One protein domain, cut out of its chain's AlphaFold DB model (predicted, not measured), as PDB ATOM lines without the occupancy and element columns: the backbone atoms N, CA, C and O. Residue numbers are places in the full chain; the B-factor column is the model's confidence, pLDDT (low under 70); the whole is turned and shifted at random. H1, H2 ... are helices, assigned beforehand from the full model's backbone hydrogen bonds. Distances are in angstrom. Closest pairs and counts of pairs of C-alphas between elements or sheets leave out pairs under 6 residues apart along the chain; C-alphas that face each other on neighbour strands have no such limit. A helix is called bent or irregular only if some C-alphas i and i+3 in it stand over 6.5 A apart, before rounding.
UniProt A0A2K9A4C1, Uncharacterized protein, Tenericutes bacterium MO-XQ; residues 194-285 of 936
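This is residues 194 to 285 of the 936 residues of an uncharacterized protein of Tenericutes bacterium MO-XQ (UniProt A0A2K9A4C1). Two long helices, H2 and H3, make a loose V, meeting near the last residues of H2 and the first residues of H3, and the shorter helix H1 packs on both arms near that corner. After H3 the backbone folds back through the short helices H4 and H5, along the part of H3 away from H2, while the long link of residues 204 to 218 loops out from H1 to the far end of H2. The printed part has 92 residues, with five named helices in the order H1, H2, H3, H4, H5 and no named strand; the class is all helix. The whole is loose, with a radius of gyration of the C-alphas of 15.4 A, and only just flat, spanning 48 by 32 by 16 A.

H1 is residues 194 to 203, 14.2 A long, and its C-alpha 194 stands at (189.910, 149.150, 177.558). H2, residues 219 to 241, is the longest helix, 33.0 A, from C-alpha 219 at (210.348, 136.450, 165.729). H3, residues 246 to 265, measures 29.8 A and is irregular: C-alphas 261 and 264 are 7.0 A apart. H4 is residues 269 to 275, 9.9 A. H5 is residues 278 to 281, 5.0 A, and ends with C-alpha 281 at (177.412, 134.727, 187.704).

H1 and H2 form a helical hairpin, running opposite ways at a steep tilt of 44 degrees. They touch with residues 228 to 236 of H2 alone, and their closest C-alphas are those of Tyr 196 and Ala 236, 5.2 A apart. H1 also touches H3, with residues 246 to 254 of H3 alone, and the two run the same way at a shallow tilt of 16 degrees; the closest C-alphas, those of Ile 195 and Ile 250, are 6.1 A apart. H2 and H3 only just touch, with 3 pairs of C-alphas within 8 A, residues 236 to 240 of H2 meeting residue 249 of H3 alone; the closest are those of Ser 239 and Ala 249, 5.9 A. They run opposite ways at a steep tilt of 58 degrees. The helix packing is only just mostly crossed, 1 of 3 touching pairs with a tilt being shallow. H3 is the hub, touching H1, H2 and H5. H3 and H5 only just touch, with 3 pairs of C-alphas within 8 A, and residues 252 to 256 of H3 alone take part; the closest C-alphas, those of Asp 255 and Ile 278, are 7.2 A apart. H3 and H4 are close but not clearly touching, at a shallow tilt of 24 degrees, opposite ways; the C-alphas of Met 259 and Glu 275, their closest, are 6.0 A apart. H4 and H5 meet only through their link, and both are apart from H1 and H2. In H1 and H4 every O i to N i+4 pair is within hydrogen-bond range, in H2 18 of 19 and in H3 14 of 16, while H5 is too short for such a pair.

The C-alphas farthest apart, those of Glu 214 and Asp 270, are 47.9 A from each other. The printed part has no cut. The link from H1 to H2 is long, with 15 residues, and the other three links are tight. The mean pLDDT of the printed part is 88.5, and no printed residue is under 70.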
ATOM      1  N   THR A 194     189.653 149.422 176.131       92.38
ATOM      2  CA  THR A 194     189.910 149.150 177.558       92.38
ATOM      3  C   THR A 194     189.841 147.657 177.855       92.38
ATOM      4  O   THR A 194     190.731 147.140 178.532       92.38
ATOM      5  N   ILE A 195     188.820 146.958 177.345       94.75
ATOM      6  CA  ILE A 195     188.676 145.507 177.530       94.75
ATOM      7  C   ILE A 195     189.859 144.797 176.863       94.75
ATOM      8  O   ILE A 195     190.581 144.070 177.537       94.75
ATOM      9  N   TYR A 196     190.128 145.096 175.588       95.94
ATOM     10  CA  TYR A 196     191.247 144.550 174.814       95.94
ATOM     11  C   TYR A 196     192.591 144.725 175.531       95.94
ATOM     12  O   TYR A 196     193.273 143.738 175.795       95.94
ATOM     13  N   SER A 197     192.960 145.956 175.904       95.56
ATOM     14  CA  SER A 197     194.253 146.215 176.560       95.56
ATOM     15  C   SER A 197     194.369 145.563 177.942       95.56
ATOM     16  O   SER A 197     195.437 145.061 178.297       95.56
ATOM     17  N   THR A 198     193.275 145.503 178.709       95.56
ATOM     18  CA  THR A 198     193.258 144.845 180.026       95.56
ATOM     19  C   THR A 198     193.375 143.326 179.902       95.56
ATOM     20  O   THR A 198     194.127 142.707 180.654       95.56
ATOM     21  N   VAL A 199     192.674 142.724 178.940       96.06
ATOM     22  CA  VAL A 199     192.701 141.280 178.668       96.06
ATOM     23  C   VAL A 199     194.056 140.861 178.101       96.06
ATOM     24  O   VAL A 199     194.625 139.885 178.579       96.06
ATOM     25  N   LEU A 200     194.641 141.638 177.184       96.50
ATOM     26  CA  LEU A 200     195.973 141.395 176.623       96.50
ATOM     27  C   LEU A 200     197.069 141.377 177.704       96.50
ATOM     28  O   LEU A 200     197.802 140.392 177.825       96.50
ATOM     29  N   GLY A 201     197.119 142.406 178.558       95.31
ATOM     30  CA  GLY A 201     198.008 142.423 179.729       95.31
ATOM     31  C   GLY A 201     197.653 141.351 180.775       95.31
ATOM     32  O   GLY A 201     198.505 140.906 181.549       95.31
ATOM     33  N   GLY A 202     196.396 140.900 180.780       92.75
ATOM     34  CA  GLY A 202     195.904 139.761 181.547       92.75
ATOM     35  C   GLY A 202     196.425 138.415 181.034       92.75
ATOM     36  O   GLY A 202     196.698 137.539 181.856       92.75
ATOM     37  N   ILE A 203     196.620 138.237 179.723       92.94
ATOM     38  CA  ILE A 203     197.267 137.054 179.130       92.94
ATOM     39  C   ILE A 203     198.748 137.045 179.523       92.94
ATOM     40  O   ILE A 203     199.202 136.105 180.181       92.94
ATOM     41  N   ASN A 204     199.478 138.118 179.205       93.38
ATOM     42  CA  ASN A 204     200.888 138.285 179.556       93.38
ATOM     43  C   ASN A 204     201.165 139.734 180.016       93.38
ATOM     44  O   ASN A 204     201.022 140.653 179.213       93.38
ATOM     45  N   PRO A 205     201.649 139.961 181.256       94.69
ATOM     46  CA  PRO A 205     201.927 141.302 181.784       94.69
ATOM     47  C   PRO A 205     203.010 142.120 181.059       94.69
ATOM     48  O   PRO A 205     203.297 143.235 181.494       94.69
ATOM     49  N   MET A 206     203.666 141.560 180.038       93.62
ATOM     50  CA  MET A 206     204.634 142.262 179.183       93.62
ATOM     51  C   MET A 206     204.032 142.741 177.855       93.62
ATOM     52  O   MET A 206     204.714 143.457 177.127       93.62
ATOM     53  N   TYR A 207     202.801 142.337 177.523       97.25
ATOM     54  CA  TYR A 207     202.136 142.712 176.277       97.25
ATOM     55  C   TYR A 207     201.354 144.018 176.442       97.25
ATOM     56  O   TYR A 207     200.595 144.196 177.394       97.25
ATOM     57  N   GLU A 208     201.533 144.915 175.480       95.62
ATOM     58  CA  GLU A 208     200.864 146.211 175.366       95.62
ATOM     59  C   GLU A 208     200.206 146.308 173.975       95.62
ATOM     60  O   GLU A 208     200.654 145.632 173.050       95.62
ATOM     61  N   PRO A 209     199.171 147.141 173.779       94.69
ATOM     62  CA  PRO A 209     198.614 147.414 172.455       94.69
ATOM     63  C   PRO A 209     199.647 147.918 171.437       94.69
ATOM     64  O   PRO A 209     200.567 148.659 171.784       94.69
ATOM     65  N   ASP A 210     199.423 147.592 170.161       92.75
ATOM     66  CA  ASP A 210     200.202 148.069 169.006       92.75
ATOM     67  C   ASP A 210     201.719 147.744 169.032       92.75
ATOM     68  O   ASP A 210     202.499 148.425 168.358       92.75
ATOM     69  N   MET A 211     202.163 146.708 169.763       94.81
ATOM     70  CA  MET A 211     203.551 146.223 169.658       94.81
ATOM     71  C   MET A 211     203.845 145.649 168.266       94.81
ATOM     72  O   MET A 211     202.977 145.095 167.586       94.81
ATOM     73  N   THR A 212     205.101 145.778 167.856       94.88
ATOM     74  CA  THR A 212     205.621 145.373 166.548       94.88
ATOM     75  C   THR A 212     206.717 144.323 166.697       94.88
ATOM     76  O   THR A 212     207.253 144.129 167.781       94.88
ATOM     77  N   GLU A 213     207.108 143.681 165.597       91.50
ATOM     78  CA  GLU A 213     208.237 142.736 165.562       91.50
ATOM     79  C   GLU A 213     209.545 143.343 166.124       91.50
ATOM     80  O   GLU A 213     210.332 142.640 166.750       91.50
ATOM     81  N   GLU A 214     209.757 144.665 165.992       94.56
ATOM     82  CA  GLU A 214     210.927 145.369 166.554       94.56
ATOM     83  C   GLU A 214     210.957 145.410 168.101       94.56
ATOM     84  O   GLU A 214     211.986 145.778 168.676       94.56
ATOM     85  N   ASP A 215     209.856 145.060 168.777       95.69
ATOM     86  CA  ASP A 215     209.723 145.077 170.240       95.69
ATOM     87  C   ASP A 215     210.097 143.734 170.915       95.69
ATOM     88  O   ASP A 215     210.129 143.665 172.147       95.69
ATOM     89  N   PHE A 216     210.424 142.693 170.136       94.81
ATOM     90  CA  PHE A 216     210.740 141.328 170.598       94.81
ATOM     91  C   PHE A 216     212.205 140.932 170.319       94.81
ATOM     92  O   PHE A 216     212.869 141.551 169.485       94.81
ATOM     93  N   GLU A 217     212.752 139.937 171.040       91.50
ATOM     94  CA  GLU A 217     214.127 139.459 170.780       91.50
ATOM     95  C   GLU A 217     214.163 138.419 169.651       91.50
ATOM     96  O   GLU A 217     215.073 138.466 168.819       91.50
ATOM     97  N   ASP A 218     213.159 137.540 169.597       87.12
ATOM     98  CA  ASP A 218     212.978 136.537 168.548       87.12
ATOM     99  C   ASP A 218     211.617 136.695 167.840       87.12
ATOM    100  O   ASP A 218     210.604 137.024 168.454       87.12
ATOM    101  N   GLU A 219     211.565 136.357 166.548       85.12
ATOM    102  CA  GLU A 219     210.348 136.450 165.729       85.12
ATOM    103  C   GLU A 219     209.185 135.598 166.286       85.12
ATOM    104  O   GLU A 219     208.036 136.034 166.267       85.12
ATOM    105  N   TRP A 220     209.456 134.425 166.874       82.94
ATOM    106  CA  TRP A 220     208.410 133.575 167.466       82.94
ATOM    107  C   TRP A 220     207.703 134.230 168.671       82.94
ATOM    108  O   TRP A 220     206.501 134.032 168.839       82.94
ATOM    109  N   GLU A 221     208.394 135.068 169.457       89.94
ATOM    110  CA  GLU A 221     207.777 135.804 170.575       89.94
ATOM    111  C   GLU A 221     206.754 136.839 170.070       89.94
ATOM    112  O   GLU A 221     205.732 137.079 170.721       89.94
ATOM    113  N   TYR A 222     207.005 137.423 168.890       91.75
ATOM    114  CA  TYR A 222     206.074 138.332 168.223       91.75
ATOM    115  C   TYR A 222     204.827 137.602 167.699       91.75
ATOM    116  O   TYR A 222     203.726 138.143 167.799       91.75
ATOM    117  N   TYR A 223     204.949 136.363 167.206       87.75
ATOM    118  CA  TYR A 223     203.782 135.559 166.809       87.75
ATOM    119  C   TYR A 223     202.944 135.088 168.008       87.75
ATOM    120  O   TYR A 223     201.712 135.098 167.919       87.75
ATOM    121  N   ASP A 224     203.571 134.761 169.144       89.81
ATOM    122  CA  ASP A 224     202.864 134.504 170.409       89.81
ATOM    123  C   ASP A 224     202.095 135.757 170.875       89.81
ATOM    124  O   ASP A 224     200.916 135.672 171.235       89.81
ATOM    125  N   TYR A 225     202.723 136.940 170.801       94.12
ATOM    126  CA  TYR A 225     202.061 138.221 171.065       94.12
ATOM    127  C   TYR A 225     200.892 138.484 170.112       94.12
ATOM    128  O   TYR A 225     199.808 138.845 170.568       94.12
ATOM    129  N   LEU A 226     201.088 138.302 168.804       93.44
ATOM    130  CA  LEU A 226     200.066 138.574 167.797       93.44
ATOM    131  C   LEU A 226     198.839 137.684 168.023       93.44
ATOM    132  O   LEU A 226     197.724 138.194 168.073       93.44
ATOM    133  N   SER A 227     199.058 136.395 168.289       91.44
ATOM    134  CA  SER A 227     197.998 135.436 168.622       91.44
ATOM    135  C   SER A 227     197.240 135.836 169.896       91.44
ATOM    136  O   SER A 227     196.010 135.809 169.930       91.44
ATOM    137  N   ALA A 228     197.952 136.266 170.945       93.69
ATOM    138  CA  ALA A 228     197.341 136.767 172.179       93.69
ATOM    139  C   ALA A 228     196.570 138.084 171.971       93.69
ATOM    140  O   ALA A 228     195.519 138.287 172.577       93.69
ATOM    141  N   SER A 229     197.072 138.971 171.110       95.25
ATOM    142  CA  SER A 229     196.445 140.247 170.759       95.25
ATOM    143  C   SER A 229     195.165 140.043 169.949       95.25
ATOM    144  O   SER A 229     194.144 140.650 170.265       95.25
ATOM    145  N   GLU A 230     195.187 139.167 168.946       94.56
ATOM    146  CA  GLU A 230     194.014 138.807 168.141       94.56
ATOM    147  C   GLU A 230     192.941 138.132 169.012       94.56
ATOM    148  O   GLU A 230     191.774 138.519 168.957       94.56
ATOM    149  N   MET A 231     193.341 137.229 169.914       93.56
ATOM    150  CA  MET A 231     192.440 136.589 170.882       93.56
ATOM    151  C   MET A 231     191.813 137.600 171.857       93.56
ATOM    152  O   MET A 231     190.601 137.593 172.076       93.56
ATOM    153  N   ALA A 232     192.609 138.521 172.411       95.62
ATOM    154  CA  ALA A 232     192.112 139.582 173.289       95.62
ATOM    155  C   ALA A 232     191.169 140.556 172.557       95.62
ATOM    156  O   ALA A 232     190.206 141.044 173.151       95.62
ATOM    157  N   ALA A 233     191.422 140.836 171.275       94.94
ATOM    158  CA  ALA A 233     190.576 141.693 170.450       94.94
ATOM    159  C   ALA A 233     189.236 141.022 170.106       94.94
ATOM    160  O   ALA A 233     188.190 141.662 170.246       94.94
ATOM    161  N   ALA A 234     189.249 139.737 169.734       94.25
ATOM    162  CA  ALA A 234     188.042 138.948 169.489       94.25
ATOM    163  C   ALA A 234     187.199 138.791 170.760       94.25
ATOM    164  O   ALA A 234     185.989 139.019 170.726       94.25
ATOM    165  N   TYR A 235     187.827 138.516 171.909       94.31
ATOM    166  CA  TYR A 235     187.137 138.500 173.199       94.31
ATOM    167  C   TYR A 235     186.494 139.855 173.534       94.31
ATOM    168  O   TYR A 235     185.321 139.912 173.903       94.31
ATOM    169  N   ALA A 236     187.230 140.958 173.366       94.56
ATOM    170  CA  ALA A 236     186.716 142.305 173.618       94.56
ATOM    171  C   ALA A 236     185.565 142.688 172.673       94.56
ATOM    172  O   ALA A 236     184.647 143.391 173.081       94.56
ATOM    173  N   GLN A 237     185.590 142.228 171.420       92.94
ATOM    174  CA  GLN A 237     184.490 142.427 170.476       92.94
ATOM    175  C   GLN A 237     183.264 141.583 170.848       92.94
ATOM    176  O   GLN A 237     182.145 142.095 170.851       92.94
ATOM    177  N   THR A 238     183.473 140.308 171.177       91.56
ATOM    178  CA  THR A 238     182.385 139.354 171.427       91.56
ATOM    179  C   THR A 238     181.685 139.646 172.746       91.56
ATOM    180  O   THR A 238     180.470 139.775 172.755       91.56
ATOM    181  N   SER A 239     182.419 139.896 173.833       90.19
ATOM    182  CA  SER A 239     181.827 140.311 175.119       90.19
ATOM    183  C   SER A 239     180.930 141.557 174.995       90.19
ATOM    184  O   SER A 239     179.853 141.601 175.585       90.19
ATOM    185  N   ILE A 240     181.303 142.535 174.159       88.12
ATOM    186  CA  ILE A 240     180.443 143.691 173.839       88.12
ATOM    187  C   ILE A 240     179.207 143.274 173.027       88.12
ATOM    188  O   ILE A 240     178.117 143.796 173.267       88.12
ATOM    189  N   ALA A 241     179.352 142.359 172.065       87.00
ATOM    190  CA  ALA A 241     178.242 141.861 171.250       87.00
ATOM    191  C   ALA A 241     177.209 141.068 172.073       87.00
ATOM    192  O   ALA A 241     176.012 141.221 171.833       87.00
ATOM    193  N   LEU A 242     177.666 140.317 173.082       85.44
ATOM    194  CA  LEU A 242     176.845 139.628 174.088       85.44
ATOM    195  C   LEU A 242     176.260 140.590 175.150       85.44
ATOM    196  O   LEU A 242     175.540 140.183 176.052       85.44
ATOM    197  N   GLY A 243     176.545 141.894 175.059       82.38
ATOM    198  CA  GLY A 243     175.967 142.912 175.939       82.38
ATOM    199  C   GLY A 243     176.610 143.026 177.326       82.38
ATOM    200  O   GLY A 243     176.047 143.703 178.190       82.38
ATOM    201  N   MET A 244     177.784 142.425 177.547       86.69
ATOM    202  CA  MET A 244     178.518 142.551 178.808       86.69
ATOM    203  C   MET A 244     178.965 144.002 179.045       86.69
ATOM    204  O   MET A 244     179.448 144.691 178.141       86.69
ATOM    205  N   THR A 245     178.870 144.465 180.293       87.06
ATOM    206  CA  THR A 245     179.511 145.723 180.716       87.06
ATOM    207  C   THR A 245     181.040 145.598 180.698       87.06
ATOM    208  O   THR A 245     181.589 144.498 180.789       87.06
ATOM    209  N   GLU A 246     181.757 146.729 180.660       88.62
ATOM    210  CA  GLU A 246     183.236 146.744 180.704       88.62
ATOM    211  C   GLU A 246     183.783 146.003 181.941       88.62
ATOM    212  O   GLU A 246     184.782 145.292 181.853       88.62
ATOM    213  N   SER A 247     183.093 146.124 183.084       88.50
ATOM    214  CA  SER A 247     183.452 145.413 184.315       88.50
ATOM    215  C   SER A 247     183.226 143.908 184.183       88.50
ATOM    216  O   SER A 247     184.130 143.141 184.503       88.50
ATOM    217  N   GLN A 248     182.063 143.480 183.678       89.94
ATOM    218  CA  GLN A 248     181.753 142.057 183.507       89.94
ATOM    219  C   GLN A 248     182.734 141.373 182.555       89.94
ATOM    220  O   GLN A 248     183.269 140.331 182.908       89.94
ATOM    221  N   ALA A 249     183.044 141.978 181.405       91.44
ATOM    222  CA  ALA A 249     184.009 141.417 180.459       91.44
ATOM    223  C   ALA A 249     185.420 141.281 181.071       91.44
ATOM    224  O   ALA A 249     186.096 140.273 180.899       91.44
ATOM    225  N   ILE A 250     185.890 142.272 181.832       92.94
ATOM    226  CA  ILE A 250     187.219 142.187 182.462       92.94
ATOM    227  C   ILE A 250     187.244 141.143 183.589       92.94
ATOM    228  O   ILE A 250     188.244 140.438 183.748       92.94
ATOM    229  N   GLN A 251     186.172 141.045 184.380       92.75
ATOM    230  CA  GLN A 251     186.102 140.107 185.498       92.75
ATOM    231  C   GLN A 251     185.892 138.664 185.017       92.75
ATOM    232  O   GLN A 251     186.679 137.808 185.408       92.75
ATOM    233  N   PHE A 252     184.968 138.411 184.081       91.00
ATOM    234  CA  PHE A 252     184.736 137.082 183.500       91.00
ATOM    235  C   PHE A 252     186.018 136.484 182.909       91.00
ATOM    236  O   PHE A 252     186.334 135.330 183.182       91.00
ATOM    237  N   PHE A 253     186.823 137.269 182.182       92.25
ATOM    238  CA  PHE A 253     188.129 136.800 181.704       92.25
ATOM    239  C   PHE A 253     189.077 136.405 182.851       92.25
ATOM    240  O   PHE A 253     189.779 135.395 182.768       92.25
ATOM    241  N   GLY A 254     189.123 137.204 183.921       91.31
ATOM    242  CA  GLY A 254     189.953 136.937 185.095       91.31
ATOM    243  C   GLY A 254     189.516 135.691 185.868       91.31
ATOM    244  O   GLY A 254     190.369 134.904 186.289       91.31
ATOM    245  N   ASP A 255     188.211 135.493 186.000       89.62
ATOM    246  CA  ASP A 255     187.607 134.378 186.722       89.62
ATOM    247  C   ASP A 255     187.706 133.087 185.890       89.62
ATOM    248  O   ASP A 255     188.216 132.088 186.389       89.62
ATOM    249  N   ALA A 256     187.414 133.120 184.583       86.56
ATOM    250  CA  ALA A 256     187.547 131.964 183.687       86.56
ATOM    251  C   ALA A 256     189.009 131.499 183.567       86.56
ATOM    252  O   ALA A 256     189.310 130.302 183.553       86.56
ATOM    253  N   LYS A 257     189.956 132.445 183.556       85.56
ATOM    254  CA  LYS A 257     191.389 132.145 183.668       85.56
ATOM    255  C   LYS A 257     191.733 131.500 185.016       85.56
ATOM    256  O   LYS A 257     192.604 130.629 185.062       85.56
ATOM    257  N   SER A 258     191.094 131.938 186.100       86.44
ATOM    258  CA  SER A 258     191.319 131.400 187.445       86.44
ATOM    259  C   SER A 258     190.786 129.973 187.569       86.44
ATOM    260  O   SER A 258     191.554 129.119 188.003       86.44
ATOM    261  N   MET A 259     189.582 129.694 187.060       82.81
ATOM    262  CA  MET A 259     188.999 128.350 186.926       82.81
ATOM    263  C   MET A 259     189.971 127.383 186.238       82.81
ATOM    264  O   MET A 259     190.379 126.376 186.816       82.81
ATOM    265  N   VAL A 260     190.449 127.723 185.033       77.56
ATOM    266  CA  VAL A 260     191.386 126.869 184.270       77.56
ATOM    267  C   VAL A 260     192.708 126.632 185.019       77.56
ATOM    268  O   VAL A 260     193.303 125.559 184.911       77.56
ATOM    269  N   MET A 261     193.181 127.605 185.805       79.06
ATOM    270  CA  MET A 261     194.361 127.440 186.668       79.06
ATOM    271  C   MET A 261     194.067 126.679 187.972       79.06
ATOM    272  O   MET A 261     194.995 126.114 188.556       79.06
ATOM    273  N   GLY A 262     192.810 126.667 188.419       76.94
ATOM    274  CA  GLY A 262     192.305 125.980 189.605       76.94
ATOM    275  C   GLY A 262     192.060 124.488 189.388       76.94
ATOM    276  O   GLY A 262     192.328 123.711 190.301       76.94
ATOM    277  N   MET A 263     191.680 124.065 188.173       74.69
ATOM    278  CA  MET A 263     191.356 122.661 187.852       74.69
ATOM    279  C   MET A 263     192.332 121.602 188.417       74.69
ATOM    280  O   MET A 263     191.864 120.604 188.960       74.69
ATOM    281  N   PRO A 264     193.676 121.765 188.381       77.38
ATOM    282  CA  PRO A 264     194.606 120.772 188.939       77.38
ATOM    283  C   PRO A 264     194.592 120.642 190.475       77.38
ATOM    284  O   PRO A 264     195.360 119.846 191.017       77.38
ATOM    285  N   MET A 265     193.811 121.471 191.171       76.31
ATOM    286  CA  MET A 265     193.726 121.569 192.633       76.31
ATOM    287  C   MET A 265     192.354 121.142 193.182       76.31
ATOM    288  O   MET A 265     192.208 121.101 194.403       76.31
ATOM    289  N   MET A 266     191.382 120.835 192.313       77.56
ATOM    290  CA  MET A 266     190.048 120.353 192.694       77.56
ATOM    291  C   MET A 266     190.148 118.971 193.358       77.56
ATOM    292  O   MET A 266     190.986 118.147 192.978       77.56
ATOM    293  N   THR A 267     189.320 118.731 194.373       79.75
ATOM    294  CA  THR A 267     189.345 117.528 195.220       79.75
ATOM    295  C   THR A 267     188.072 116.687 195.164       79.75
ATOM    296  O   THR A 267     188.109 115.539 195.606       79.75
ATOM    297  N   GLY A 268     187.002 117.217 194.572       80.00
ATOM    298  CA  GLY A 268     185.748 116.520 194.297       80.00
ATOM    299  C   GLY A 268     185.053 117.034 193.032       80.00
ATOM    300  O   GLY A 268     185.542 117.941 192.352       80.00
ATOM    301  N   LEU A 269     183.915 116.427 192.722       79.75
ATOM    302  CA  LEU A 269     182.944 116.842 191.723       79.75
ATOM    303  C   LEU A 269     182.214 118.122 192.156       79.75
ATOM    304  O   LEU A 269     181.953 118.960 191.296       79.75
ATOM    305  N   ASP A 270     181.969 118.318 193.458       81.75
ATOM    306  CA  ASP A 270     181.387 119.558 194.002       81.75
ATOM    307  C   ASP A 270     182.283 120.772 193.688       81.75
ATOM    308  O   ASP A 270     181.829 121.747 193.092       81.75
ATOM    309  N   ASP A 271     183.597 120.662 193.951       80.69
ATOM    310  CA  ASP A 271     184.593 121.687 193.586       80.69
ATOM    311  C   ASP A 271     184.541 122.031 192.082       80.69
ATOM    312  O   ASP A 271     184.710 123.187 191.697       80.69
ATOM    313  N   PHE A 272     184.329 121.029 191.220       78.75
ATOM    314  CA  PHE A 272     184.296 121.217 189.770       78.75
ATOM    315  C   PHE A 272     182.998 121.879 189.286       78.75
ATOM    316  O   PHE A 272     183.054 122.797 188.467       78.75
ATOM    317  N   LEU A 273     181.841 121.442 189.786       81.75
ATOM    318  CA  LEU A 273     180.543 122.021 189.429       81.75
ATOM    319  C   LEU A 273     180.405 123.462 189.947       81.75
ATOM    320  O   LEU A 273     179.865 124.310 189.233       81.75
ATOM    321  N   LEU A 274     180.970 123.749 191.126       82.06
ATOM    322  CA  LEU A 274     181.067 125.090 191.705       82.06
ATOM    323  C   LEU A 274     181.906 126.037 190.833       82.06
ATOM    324  O   LEU A 274     181.489 127.159 190.566       82.06
ATOM    325  N   GLU A 275     183.068 125.600 190.338       78.88
ATOM    326  CA  GLU A 275     183.900 126.420 189.441       78.88
ATOM    327  C   GLU A 275     183.181 126.755 188.115       78.88
ATOM    328  O   GLU A 275     183.448 127.798 187.517       78.88
ATOM    329  N   LEU A 276     182.216 125.934 187.677       81.25
ATOM    330  CA  LEU A 276     181.365 126.251 186.526       81.25
ATOM    331  C   LEU A 276     180.257 127.283 186.832       81.25
ATOM    332  O   LEU A 276     179.684 127.819 185.881       81.25
ATOM    333  N   GLU A 277     179.932 127.600 188.098       81.88
ATOM    334  CA  GLU A 277     178.928 128.636 188.456       81.88
ATOM    335  C   GLU A 277     179.300 130.034 187.947       81.88
ATOM    336  O   GLU A 277     178.428 130.887 187.798       81.88
ATOM    337  N   ILE A 278     180.567 130.241 187.567       83.56
ATOM    338  CA  ILE A 278     181.008 131.413 186.805       83.56
ATOM    339  C   ILE A 278     180.086 131.720 185.611       83.56
ATOM    340  O   ILE A 278     179.853 132.882 185.295       83.56
ATOM    341  N   LEU A 279     179.536 130.705 184.942       81.81
ATOM    342  CA  LEU A 279     178.632 130.910 183.810       81.81
ATOM    343  C   LEU A 279     177.342 131.622 184.247       81.81
ATOM    344  O   LEU A 279     176.922 132.586 183.607       81.81
ATOM    345  N   ASP A 280     176.771 131.215 185.379       82.00
ATOM    346  CA  ASP A 280     175.550 131.801 185.933       82.00
ATOM    347  C   ASP A 280     175.812 133.211 186.507       82.00
ATOM    348  O   ASP A 280     175.014 134.125 186.285       82.00
ATOM    349  N   ASP A 281     176.966 133.429 187.155       83.44
ATOM    350  CA  ASP A 281     177.412 134.727 187.704       83.44
ATOM    351  C   ASP A 281     177.458 135.849 186.647       83.44
ATOM    352  O   ASP A 281     177.206 137.024 186.947       83.44
ATOM    353  N   TYR A 282     177.766 135.495 185.395       84.75
ATOM    354  CA  TYR A 282     177.802 136.421 184.260       84.75
ATOM    355  C   TYR A 282     176.575 136.331 183.341       84.75
ATOM    356  O   TYR A 282     176.508 137.099 182.380       84.75
ATOM    357  N   ASN A 283     175.584 135.486 183.666       81.75
ATOM    358  CA  ASN A 283     174.405 135.195 182.840       81.75
ATOM    359  C   ASN A 283     174.805 134.752 181.415       81.75
ATOM    360  O   ASN A 283     174.270 135.260 180.435       81.75
ATOM    361  N   MET A 284     175.780 133.846 181.313       83.56
ATOM    362  CA  MET A 284     176.225 133.234 180.060       83.56
ATOM    363  C   MET A 284     175.364 132.005 179.755       83.56
ATOM    364  O   MET A 284     175.440 131.011 180.481       83.56
ATOM    365  N   ASP A 285     174.577 132.045 178.682       86.06
ATOM    366  CA  ASP A 285     173.852 130.870 178.189       86.06
ATOM    367  C   ASP A 285     174.644 130.068 177.131       86.06
ATOM    368  O   ASP A 285     175.828 130.304 176.863       86.06
TER     369      ASP A 285